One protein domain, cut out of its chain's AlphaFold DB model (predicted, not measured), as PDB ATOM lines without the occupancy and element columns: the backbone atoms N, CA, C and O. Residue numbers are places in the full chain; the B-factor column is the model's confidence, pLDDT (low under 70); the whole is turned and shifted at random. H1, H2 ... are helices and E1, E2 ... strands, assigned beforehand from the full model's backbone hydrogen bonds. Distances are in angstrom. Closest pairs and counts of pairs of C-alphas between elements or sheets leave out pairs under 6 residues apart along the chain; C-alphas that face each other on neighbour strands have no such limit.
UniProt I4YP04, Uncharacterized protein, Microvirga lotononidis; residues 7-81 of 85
ATOM      1  N   VAL A   7      30.534 -38.553 -21.623       96.88
ATOM      2  CA  VAL A   7      31.946 -38.301 -21.342       96.88
ATOM      3  C   VAL A   7      32.012 -37.649 -19.975       96.88
ATOM      4  O   VAL A   7      31.491 -36.547 -19.798       96.88
ATOM      5  N   THR A   8      32.671 -38.320 -19.039       97.44
ATOM      6  CA  THR A   8      32.826 -37.852 -17.662       97.44
ATOM      7  C   THR A   8      34.306 -37.665 -17.372       97.44
ATOM      8  O   THR A   8      35.131 -38.511 -17.714       97.44
ATOM      9  N   MET A   9      34.649 -36.527 -16.774       98.25
ATOM     10  CA  MET A   9      36.009 -36.192 -16.359       98.25
ATOM     11  C   MET A   9      35.960 -35.705 -14.919       98.25
ATOM     12  O   MET A   9      35.138 -34.852 -14.584       98.25
ATOM     13  N   ILE A  10      36.836 -36.248 -14.080       98.44
ATOM     14  CA  ILE A  10      37.057 -35.755 -12.724       98.44
ATOM     15  C   ILE A  10      38.312 -34.897 -12.777       98.44
ATOM     16  O   ILE A  10      39.371 -35.367 -13.195       98.44
ATOM     17  N   VAL A  11      38.177 -33.637 -12.377       98.69
ATOM     18  CA  VAL A  11      39.268 -32.664 -12.385       98.69
ATOM     19  C   VAL A  11      39.539 -32.240 -10.953       98.69
ATOM     20  O   VAL A  11      38.633 -31.771 -10.263       98.69
ATOM     21  N   GLU A  12      40.777 -32.424 -10.509       98.69
ATOM     22  CA  GLU A  12      41.263 -31.844  -9.261       98.69
ATOM     23  C   GLU A  12      41.683 -30.402  -9.543       98.69
ATOM     24  O   GLU A  12      42.364 -30.144 -10.533       98.69
ATOM     25  N   VAL A  13      41.244 -29.458  -8.709       98.50
ATOM     26  CA  VAL A  13      41.537 -28.030  -8.872       98.50
ATOM     27  C   VAL A  13      42.072 -27.480  -7.558       98.50
ATOM     28  O   VAL A  13      41.451 -27.638  -6.508       98.50
ATOM     29  N   GLU A  14      43.207 -26.797  -7.636       98.44
ATOM     30  CA  GLU A  14      43.823 -26.045  -6.545       98.44
ATOM     31  C   GLU A  14      43.786 -24.557  -6.905       98.44
ATOM     32  O   GLU A  14      44.127 -24.178  -8.028       98.44
ATOM     33  N   VAL A  15      43.382 -23.714  -5.953       98.00
ATOM     34  CA  VAL A  15      43.400 -22.254  -6.088       98.00
ATOM     35  C   VAL A  15      43.949 -21.608  -4.815       98.00
ATOM     36  O   VAL A  15      43.732 -22.111  -3.713       98.00
ATOM     37  N   ASP A  16      44.627 -20.468  -4.948       98.19
ATOM     38  CA  ASP A  16      44.935 -19.595  -3.812       98.19
ATOM     39  C   ASP A  16      43.752 -18.645  -3.580       98.19
ATOM     40  O   ASP A  16      43.633 -17.609  -4.236       98.19
ATOM     41  N   GLU A  17      42.868 -18.992  -2.640       97.44
ATOM     42  CA  GLU A  17      41.667 -18.201  -2.324       97.44
ATOM     43  C   GLU A  17      41.980 -16.734  -1.987       97.44
ATOM     44  O   GLU A  17      41.165 -15.851  -2.251       97.44
ATOM     45  N   SER A  18      43.182 -16.426  -1.481       98.12
ATOM     46  CA  SER A  18      43.570 -15.042  -1.178       98.12
ATOM     47  C   SER A  18      43.673 -14.150  -2.423       98.12
ATOM     48  O   SER A  18      43.643 -12.922  -2.311       98.12
ATOM     49  N   LYS A  19      43.764 -14.749  -3.618       98.19
ATOM     50  CA  LYS A  19      43.775 -14.057  -4.916       98.19
ATOM     51  C   LYS A  19      42.377 -13.706  -5.413       98.19
ATOM     52  O   LYS A  19      42.233 -12.765  -6.194       98.19
ATOM     53  N   PHE A  20      41.347 -14.384  -4.915       97.69
ATOM     54  CA  PHE A  20      39.941 -14.142  -5.241       97.69
ATOM     55  C   PHE A  20      39.380 -13.012  -4.370       97.69
ATOM     56  O   PHE A  20      38.396 -13.146  -3.648       97.69
ATOM     57  N   THR A  21      40.061 -11.868  -4.422       98.19
ATOM     58  CA  THR A  21      39.686 -10.665  -3.674       98.19
ATOM     59  C   THR A  21      38.314 -10.139  -4.110       98.19
ATOM     60  O   THR A  21      37.919 -10.350  -5.259       98.19
ATOM     61  N   PRO A  22      37.591  -9.389  -3.259       98.25
ATOM     62  CA  PRO A  22      36.318  -8.778  -3.646       98.25
ATOM     63  C   PRO A  22      36.404  -7.926  -4.919       98.25
ATOM     64  O   PRO A  22      35.455  -7.881  -5.705       98.25
ATOM     65  N   GLU A  23      37.538  -7.256  -5.140       98.19
ATOM     66  CA  GLU A  23      37.817  -6.489  -6.350       98.19
ATOM     67  C   GLU A  23      37.940  -7.390  -7.579       98.19
ATOM     68  O   GLU A  23      37.266  -7.125  -8.574       98.19
ATOM     69  N   PHE A  24      38.739  -8.460  -7.494       98.06
ATOM     70  CA  PHE A  24      38.878  -9.443  -8.571       98.06
ATOM     71  C   PHE A  24      37.529 -10.082  -8.909       98.06
ATOM     72  O   PHE A  24      37.116 -10.075 -10.065       98.06
ATOM     73  N   MET A  25      36.805 -10.563  -7.894       98.19
ATOM     74  CA  MET A  25      35.490 -11.187  -8.060       98.19
ATOM     75  C   MET A  25      34.499 -10.227  -8.731       98.19
ATOM     76  O   MET A  25      33.706 -10.634  -9.578       98.19
ATOM     77  N   ARG A  26      34.557  -8.928  -8.398       98.25
ATOM     78  CA  ARG A  26      33.743  -7.901  -9.063       98.25
ATOM     79  C   ARG A  26      34.113  -7.696 -10.517       98.25
ATOM     80  O   ARG A  26      33.226  -7.685 -11.363       98.25
ATOM     81  N   GLU A  27      35.387  -7.497 -10.804       98.00
ATOM     82  CA  GLU A  27      35.825  -7.254 -12.176       98.00
ATOM     83  C   GLU A  27      35.536  -8.463 -13.070       98.00
ATOM     84  O   GLU A  27      35.055  -8.305 -14.196       98.00
ATOM     85  N   PHE A  28      35.748  -9.670 -12.535       98.38
ATOM     86  CA  PHE A  28      35.458 -10.904 -13.241       98.38
ATOM     87  C   PHE A  28      33.974 -11.006 -13.596       98.38
ATOM     88  O   PHE A  28      33.652 -11.223 -14.764       98.38
ATOM     89  N   ARG A  29      33.066 -10.794 -12.631       98.06
ATOM     90  CA  ARG A  29      31.623 -10.901 -12.904       98.06
ATOM     91  C   ARG A  29      31.086  -9.841 -13.854       98.06
ATOM     92  O   ARG A  29      30.154 -10.105 -14.605       98.06
ATOM     93  N   GLU A  30      31.681  -8.652 -13.845       97.81
ATOM     94  CA  GLU A  30      31.297  -7.564 -14.748       97.81
ATOM     95  C   GLU A  30      31.776  -7.807 -16.188       97.81
ATOM     96  O   GLU A  30      31.160  -7.304 -17.127       97.81
ATOM     97  N   SER A  31      32.849  -8.586 -16.365       97.25
ATOM     98  CA  SER A  31      33.513  -8.772 -17.663       97.25
ATOM     99  C   SER A  31      33.274 -10.141 -18.307       97.25
ATOM    100  O   SER A  31      33.319 -10.244 -19.532       97.25
ATOM    101  N   PHE A  32      33.033 -11.186 -17.508       96.62
ATOM    102  CA  PHE A  32      32.994 -12.578 -17.961       96.62
ATOM    103  C   PHE A  32      31.681 -13.278 -17.577       96.62
ATOM    104  O   PHE A  32      30.724 -13.257 -18.352       96.62
ATOM    105  N   TYR A  33      31.628 -13.910 -16.403       96.88
ATOM    106  CA  TYR A  33      30.497 -14.718 -15.938       96.88
ATOM    107  C   TYR A  33      30.023 -14.228 -14.576       96.88
ATOM    108  O   TYR A  33      30.861 -13.890 -13.751       96.88
ATOM    109  N   ASP A  34      28.711 -14.246 -14.322       97.69
ATOM    110  CA  ASP A  34      28.086 -13.782 -13.072       97.69
ATOM    111  C   ASP A  34      28.356 -14.731 -11.881       97.69
ATOM    112  O   ASP A  34      27.451 -15.380 -11.361       97.69
ATOM    113  N   PHE A  35      29.629 -14.861 -11.505       98.19
ATOM    114  CA  PHE A  35      30.129 -15.679 -10.403       98.19
ATOM    115  C   PHE A  35      30.214 -14.851  -9.129       98.19
ATOM    116  O   PHE A  35      30.705 -13.716  -9.135       98.19
ATOM    117  N   HIS A  36      29.732 -15.430  -8.033       97.38
ATOM    118  CA  HIS A  36      29.657 -14.746  -6.741       97.38
ATOM    119  C   HIS A  36      30.540 -15.413  -5.692       97.38
ATOM    120  O   HIS A  36      30.996 -14.725  -4.783       97.38
ATOM    121  N   GLU A  37      30.844 -16.699  -5.862       98.12
ATOM    122  CA  GLU A  37      31.628 -17.492  -4.916       98.12
ATOM    123  C   GLU A  37      32.861 -18.108  -5.590       98.12
ATOM    124  O   GLU A  37      32.902 -18.298  -6.809       98.12
ATOM    125  N   VAL A  38      33.891 -18.446  -4.808       98.19
ATOM    126  CA  VAL A  38      35.131 -19.044  -5.341       98.19
ATOM    127  C   VAL A  38      34.852 -20.400  -5.998       98.19
ATOM    128  O   VAL A  38      35.463 -20.744  -7.011       98.19
ATOM    129  N   GLU A  39      33.877 -21.147  -5.486       98.31
ATOM    130  CA  GLU A  39      33.428 -22.429  -6.025       98.31
ATOM    131  C   GLU A  39      32.948 -22.323  -7.477       98.31
ATOM    132  O   GLU A  39      33.205 -23.231  -8.272       98.31
ATOM    133  N   ASP A  40      32.324 -21.206  -7.867       98.44
ATOM    134  CA  ASP A  40      31.919 -20.966  -9.255       98.44
ATOM    135  C   ASP A  40      33.143 -20.925 -10.182       98.44
ATOM    136  O   ASP A  40      33.164 -21.528 -11.262       98.44
ATOM    137  N   HIS A  41      34.214 -20.271  -9.724       98.44
ATOM    138  CA  HIS A  41      35.470 -20.215 -10.459       98.44
ATOM    139  C   HIS A  41      36.162 -21.574 -10.507       98.44
ATOM    140  O   HIS A  41      36.681 -21.929 -11.562       98.44
ATOM    141  N   ILE A  42      36.149 -22.347  -9.418       98.56
ATOM    142  CA  ILE A  42      36.697 -23.712  -9.385       98.56
ATOM    143  C   ILE A  42      35.990 -24.594 -10.422       98.56
ATOM    144  O   ILE A  42      36.653 -25.262 -11.218       98.56
ATOM    145  N   MET A  43      34.653 -24.550 -10.481       98.44
ATOM    146  CA  MET A  43      33.875 -25.290 -11.481       98.44
ATOM    147  C   MET A  43      34.215 -24.857 -12.910       98.44
ATOM    148  O   MET A  43      34.309 -25.692 -13.812       98.44
ATOM    149  N   HIS A  44      34.414 -23.559 -13.134       98.25
ATOM    150  CA  HIS A  44      34.793 -23.048 -14.445       98.25
ATOM    151  C   HIS A  44      36.218 -23.461 -14.845       98.25
ATOM    152  O   HIS A  44      36.417 -23.936 -15.962       98.25
ATOM    153  N   ILE A  45      37.191 -23.370 -13.934       98.56
ATOM    154  CA  ILE A  45      38.573 -23.827 -14.152       98.56
ATOM    155  C   ILE A  45      38.594 -25.322 -14.488       98.56
ATOM    156  O   ILE A  45      39.234 -25.712 -15.466       98.56
ATOM    157  N   ALA A  46      37.832 -26.143 -13.757       98.62
ATOM    158  CA  ALA A  46      37.693 -27.569 -14.047       98.62
ATOM    159  C   ALA A  46      37.185 -27.820 -15.477       98.62
ATOM    160  O   ALA A  46      37.724 -28.655 -16.203       98.62
ATOM    161  N   GLN A  47      36.171 -27.068 -15.919       98.00
ATOM    162  CA  GLN A  47      35.649 -27.174 -17.284       98.00
ATOM    163  C   GLN A  47      36.656 -26.717 -18.344       98.00
ATOM    164  O   GLN A  47      36.693 -27.293 -19.434       98.00
ATOM    165  N   LEU A  48      37.452 -25.682 -18.063       98.19
ATOM    166  CA  LEU A  48      38.507 -25.230 -18.969       98.19
ATOM    167  C   LEU A  48      39.584 -26.304 -19.135       98.19
ATOM    168  O   LEU A  48      39.967 -26.589 -20.269       98.19
ATOM    169  N   GLU A  49      40.015 -26.935 -18.042       98.38
ATOM    170  CA  GLU A  49      40.993 -28.028 -18.074       98.38
ATOM    171  C   GLU A  49      40.448 -29.242 -18.830       98.38
ATOM    172  O   GLU A  49      41.060 -29.703 -19.792       98.38
ATOM    173  N   ALA A  50      39.226 -29.680 -18.509       98.00
ATOM    174  CA  ALA A  50      38.561 -30.789 -19.198       98.00
ATOM    175  C   ALA A  50      38.448 -30.582 -20.724       98.00
ATOM    176  O   ALA A  50      38.384 -31.540 -21.494       98.00
ATOM    177  N   ARG A  51      38.430 -29.324 -21.183       96.44
ATOM    178  CA  ARG A  51      38.347 -28.944 -22.603       96.44
ATOM    179  C   ARG A  51      39.707 -28.637 -23.239       96.44
ATOM    180  O   ARG A  51      39.737 -28.306 -24.424       96.44
ATOM    181  N   GLY A  52      40.805 -28.714 -22.484       96.88
ATOM    182  CA  GLY A  52      42.146 -28.342 -22.941       96.88
ATOM    183  C   GLY A  52      42.300 -26.845 -23.240       96.88
ATOM    184  O   GLY A  52      43.067 -26.465 -24.123       96.88
ATOM    185  N   LEU A  53      41.522 -25.999 -22.558       97.38
ATOM    186  CA  LEU A  53      41.521 -24.539 -22.711       97.38
ATOM    187  C   LEU A  53      42.236 -23.817 -21.567       97.38
ATOM    188  O   LEU A  53      42.460 -22.609 -21.658       97.38
ATOM    189  N   LEU A  54      42.599 -24.535 -20.506       97.12
ATOM    190  CA  LEU A  54      43.361 -23.981 -19.402       97.12
ATOM    191  C   LEU A  54      44.832 -23.841 -19.820       97.12
ATOM    192  O   LEU A  54      45.533 -24.816 -20.082       97.12
ATOM    193  N   SER A  55      45.299 -22.600 -19.944       96.94
ATOM    194  CA  SER A  55      46.640 -22.293 -20.440       96.94
ATOM    195  C   SER A  55      47.490 -21.689 -19.323       96.94
ATOM    196  O   SER A  55      47.144 -20.625 -18.797       96.94
ATOM    197  N   PRO A  56      48.655 -22.284 -19.001       94.88
ATOM    198  CA  PRO A  56      49.502 -21.807 -17.910       94.88
ATOM    199  C   PRO A  56      50.088 -20.418 -18.177       94.88
ATOM    200  O   PRO A  56      50.410 -19.691 -17.239       94.88
ATOM    201  N   ARG A  57      50.232 -20.029 -19.453       96.19
ATOM    202  CA  ARG A  57      50.764 -18.710 -19.832       96.19
ATOM    203  C   ARG A  57      49.738 -17.602 -19.654       96.19
ATOM    204  O   ARG A  57      50.101 -16.499 -19.264       96.19
ATOM    205  N   PHE A  58      48.496 -17.887 -20.022       96.94
ATOM    206  CA  PHE A  58      47.393 -16.946 -19.954       96.94
ATOM    207  C   PHE A  58      46.087 -17.700 -20.173       96.94
ATOM    208  O   PHE A  58      45.920 -18.323 -21.224       96.94
ATOM    209  N   THR A  59      45.177 -17.602 -19.211       97.81
ATOM    210  CA  THR A  59      43.793 -18.061 -19.325       97.81
ATOM    211  C   THR A  59      42.873 -16.849 -19.244       97.81
ATOM    212  O   THR A  59      43.026 -16.003 -18.364       97.81
ATOM    213  N   GLU A  60      41.929 -16.736 -20.177       96.06
ATOM    214  CA  GLU A  60      40.981 -15.620 -20.207       96.06
ATOM    215  C   GLU A  60      40.190 -15.540 -18.890       96.06
ATOM    216  O   GLU A  60      39.729 -16.551 -18.365       96.06
ATOM    217  N   GLY A  61      40.119 -14.337 -18.317       96.06
ATOM    218  CA  GLY A  61      39.526 -14.081 -17.001       96.06
ATOM    219  C   GLY A  61      40.446 -14.313 -15.797       96.06
ATOM    220  O   GLY A  61      40.229 -13.690 -14.763       96.06
ATOM    221  N   TYR A  62      41.502 -15.124 -15.915       97.62
ATOM    222  CA  TYR A  62      42.406 -15.442 -14.793       97.62
ATOM    223  C   TYR A  62      43.850 -14.961 -14.993       97.62
ATOM    224  O   TYR A  62      44.617 -14.897 -14.038       97.62
ATOM    225  N   GLY A  63      44.247 -14.618 -16.221       96.94
ATOM    226  CA  GLY A  63      45.626 -14.245 -16.527       96.94
ATOM    227  C   GLY A  63      46.594 -15.436 -16.438       96.94
ATOM    228  O   GLY A  63      46.198 -16.575 -16.716       96.94
ATOM    229  N   PRO A  64      47.884 -15.207 -16.133       97.69
ATOM    230  CA  PRO A  64      48.844 -16.281 -15.881       97.69
ATOM    231  C   PRO A  64      48.466 -17.077 -14.623       97.69
ATOM    232  O   PRO A  64      48.368 -16.520 -13.533       97.69
ATOM    233  N   LEU A  65      48.301 -18.398 -14.744       97.50
ATOM    234  CA  LEU A  65      47.774 -19.230 -13.645       97.50
ATOM    235  C   LEU A  65      48.664 -19.226 -12.398       97.50
ATOM    236  O   LEU A  65      48.163 -19.275 -11.278       97.50
ATOM    237  N   ALA A  66      49.980 -19.112 -12.594       97.12
ATOM    238  CA  ALA A  66      50.942 -19.030 -11.500       97.12
ATOM    239  C   ALA A  66      50.722 -17.796 -10.606       97.12
ATOM    240  O   ALA A  66      50.932 -17.885  -9.398       97.12
ATOM    241  N   ASP A  67      50.257 -16.674 -11.166       97.50
ATOM    242  CA  ASP A  67      50.025 -15.435 -10.409       97.50
ATOM    243  C   ASP A  67      48.784 -15.536  -9.504       97.50
ATOM    244  O   ASP A  67      48.721 -14.893  -8.446       97.50
ATOM    245  N   MET A  68      47.833 -16.383  -9.913       96.62
ATOM    246  CA  MET A  68      46.584 -16.694  -9.208       96.62
ATOM    247  C   MET A  68      46.672 -17.954  -8.333       96.62
ATOM    248  O   MET A  68      45.699 -18.299  -7.669       96.62
ATOM    249  N   GLY A  69      47.808 -18.659  -8.337       97.69
ATOM    250  CA  GLY A  69      47.958 -19.921  -7.609       97.69
ATOM    251  C   GLY A  69      47.012 -21.024  -8.094       97.69
ATOM    252  O   GLY A  69      46.586 -21.842  -7.290       97.69
ATOM    253  N   ILE A  70      46.657 -21.026  -9.385       98.50
ATOM    254  CA  ILE A  70      45.722 -21.995  -9.970       98.50
ATOM    255  C   ILE A  70      46.489 -23.191 -10.540       98.50
ATOM    256  O   ILE A  70      47.420 -23.022 -11.333       98.50
ATOM    257  N   LYS A  71      46.043 -24.401 -10.200       98.25
ATOM    258  CA  LYS A  71      46.401 -25.655 -10.880       98.25
ATOM    259  C   LYS A  71      45.143 -26.478 -11.104       98.25
ATOM    260  O   LYS A  71      44.234 -26.440 -10.277       98.25
ATOM    261  N   ALA A  72      45.096 -27.219 -12.199       98.38
ATOM    262  CA  ALA A  72      44.052 -28.198 -12.413       98.38
ATOM    263  C   ALA A  72      44.588 -29.356 -13.239       98.38
ATOM    264  O   ALA A  72      45.346 -29.137 -14.183       98.38
ATOM    265  N   ASP A  73      44.160 -30.562 -12.893       98.25
ATOM    266  CA  ASP A  73      44.582 -31.786 -13.556       98.25
ATOM    267  C   ASP A  73      43.389 -32.740 -13.672       98.25
ATOM    268  O   ASP A  73      42.627 -32.952 -12.723       98.25
ATOM    269  N   VAL A  74      43.216 -33.344 -14.849       98.38
ATOM    270  CA  VAL A  74      42.260 -34.441 -15.039       98.38
ATOM    271  C   VAL A  74      42.805 -35.679 -14.328       98.38
ATOM    272  O   VAL A  74      43.807 -36.252 -14.753       98.38
ATOM    273  N   VAL A  75      42.134 -36.108 -13.261       98.50
ATOM    274  CA  VAL A  75      42.556 -37.254 -12.440       98.50
ATOM    275  C   VAL A  75      41.841 -38.553 -12.808       98.50
ATOM    276  O   VAL A  75      42.356 -39.632 -12.527       98.50
ATOM    277  N   ASP A  76      40.680 -38.463 -13.460       98.31
ATOM    278  CA  ASP A  76      39.960 -39.612 -14.012       98.31
ATOM    279  C   ASP A  76      39.143 -39.211 -15.249       98.31
ATOM    280  O   ASP A  76      38.682 -38.071 -15.369       98.31
ATOM    281  N   GLN A  77      38.951 -40.155 -16.170       97.88
ATOM    282  CA  GLN A  77      38.145 -39.959 -17.370       97.88
ATOM    283  C   GLN A  77      37.475 -41.266 -17.800       97.88
ATOM    284  O   GLN A  77      38.139 -42.280 -18.014       97.88
ATOM    285  N   SER A  78      36.166 -41.210 -18.042       97.81
ATOM    286  CA  SER A  78      35.381 -42.330 -18.559       97.81
ATOM    287  C   SER A  78      34.520 -41.921 -19.755       97.81
ATOM    288  O   SER A  78      34.219 -40.743 -19.980       97.81
ATOM    289  N   GLN A  79      34.183 -42.914 -20.579       97.25
ATOM    290  CA  GLN A  79      33.341 -42.745 -21.758       97.25
ATOM    291  C   GLN A  79      32.457 -43.976 -21.932       97.25
ATOM    292  O   GLN A  79      32.967 -45.097 -21.999       97.25
ATOM    293  N   GLU A  80      31.151 -43.773 -22.060       97.12
ATOM    294  CA  GLU A  80      30.199 -44.865 -22.263       97.12
ATOM    295  C   GLU A  80      29.059 -44.482 -23.212       97.12
ATOM    296  O   GLU A  80      28.727 -43.313 -23.395       97.12
ATOM    297  N   ILE A  81      28.471 -45.479 -23.880       96.50
ATOM    298  CA  ILE A  81      27.248 -45.296 -24.669       96.50
ATOM    299  C   ILE A  81      26.090 -45.702 -23.753       96.50
ATOM    300  O   ILE A  81      25.924 -46.907 -23.545       96.50
TER     301      ILE A  81
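Overview. This is residues 7 to 81 of the 85 residues of an uncharacterized protein of Microvirga lotononidis (UniProt I4YP04). A long two-stranded antiparallel ribbon, E1 and E2, has helix H2 packed on one face near the end where E1 ends and E2 begins; H1 lies at that end of the long axis, and a looping stretch, residues 51 to 70, leads from H2 back to E2. The 75 printed residues, with E1, H1, H2, E2 in chain order, are mixed helices and strands, compact with a radius of gyration of the C-alphas of 12.8 A, spanning 43 by 23 by 18 A.

Arrangement. E1, residues 7 to 14, and E2, residues 71 to 80, are antiparallel at 165 degrees, with N 10 and O 76 within hydrogen-bond range at 2.9 A. The closest C-alphas of E1 and H2, residues 38 to 50, are those of Val 11 and Ala 46, 5.6 A. H1, residues 22 to 31, is only just apart from H2, at 8.3 A, and apart from E2. In H1 and H2 every O i to N i+4 pair is within hydrogen-bond range.

Along the chain. E1 begins at C-alpha 7 (31.946, -38.301, -21.342) and measures 22.6 A; H1 measures 14.3 A, H2 18.5 A. E2, 27.6 A, ends at C-alpha 80 (30.199, -44.865, -22.263).

Size, cuts and confidence. The farthest C-alphas, Glu 23 and Ile 81, are 44.2 A apart. The printed part has no cut, H2 to E2 is a long link, and no printed residue has pLDDT under 70.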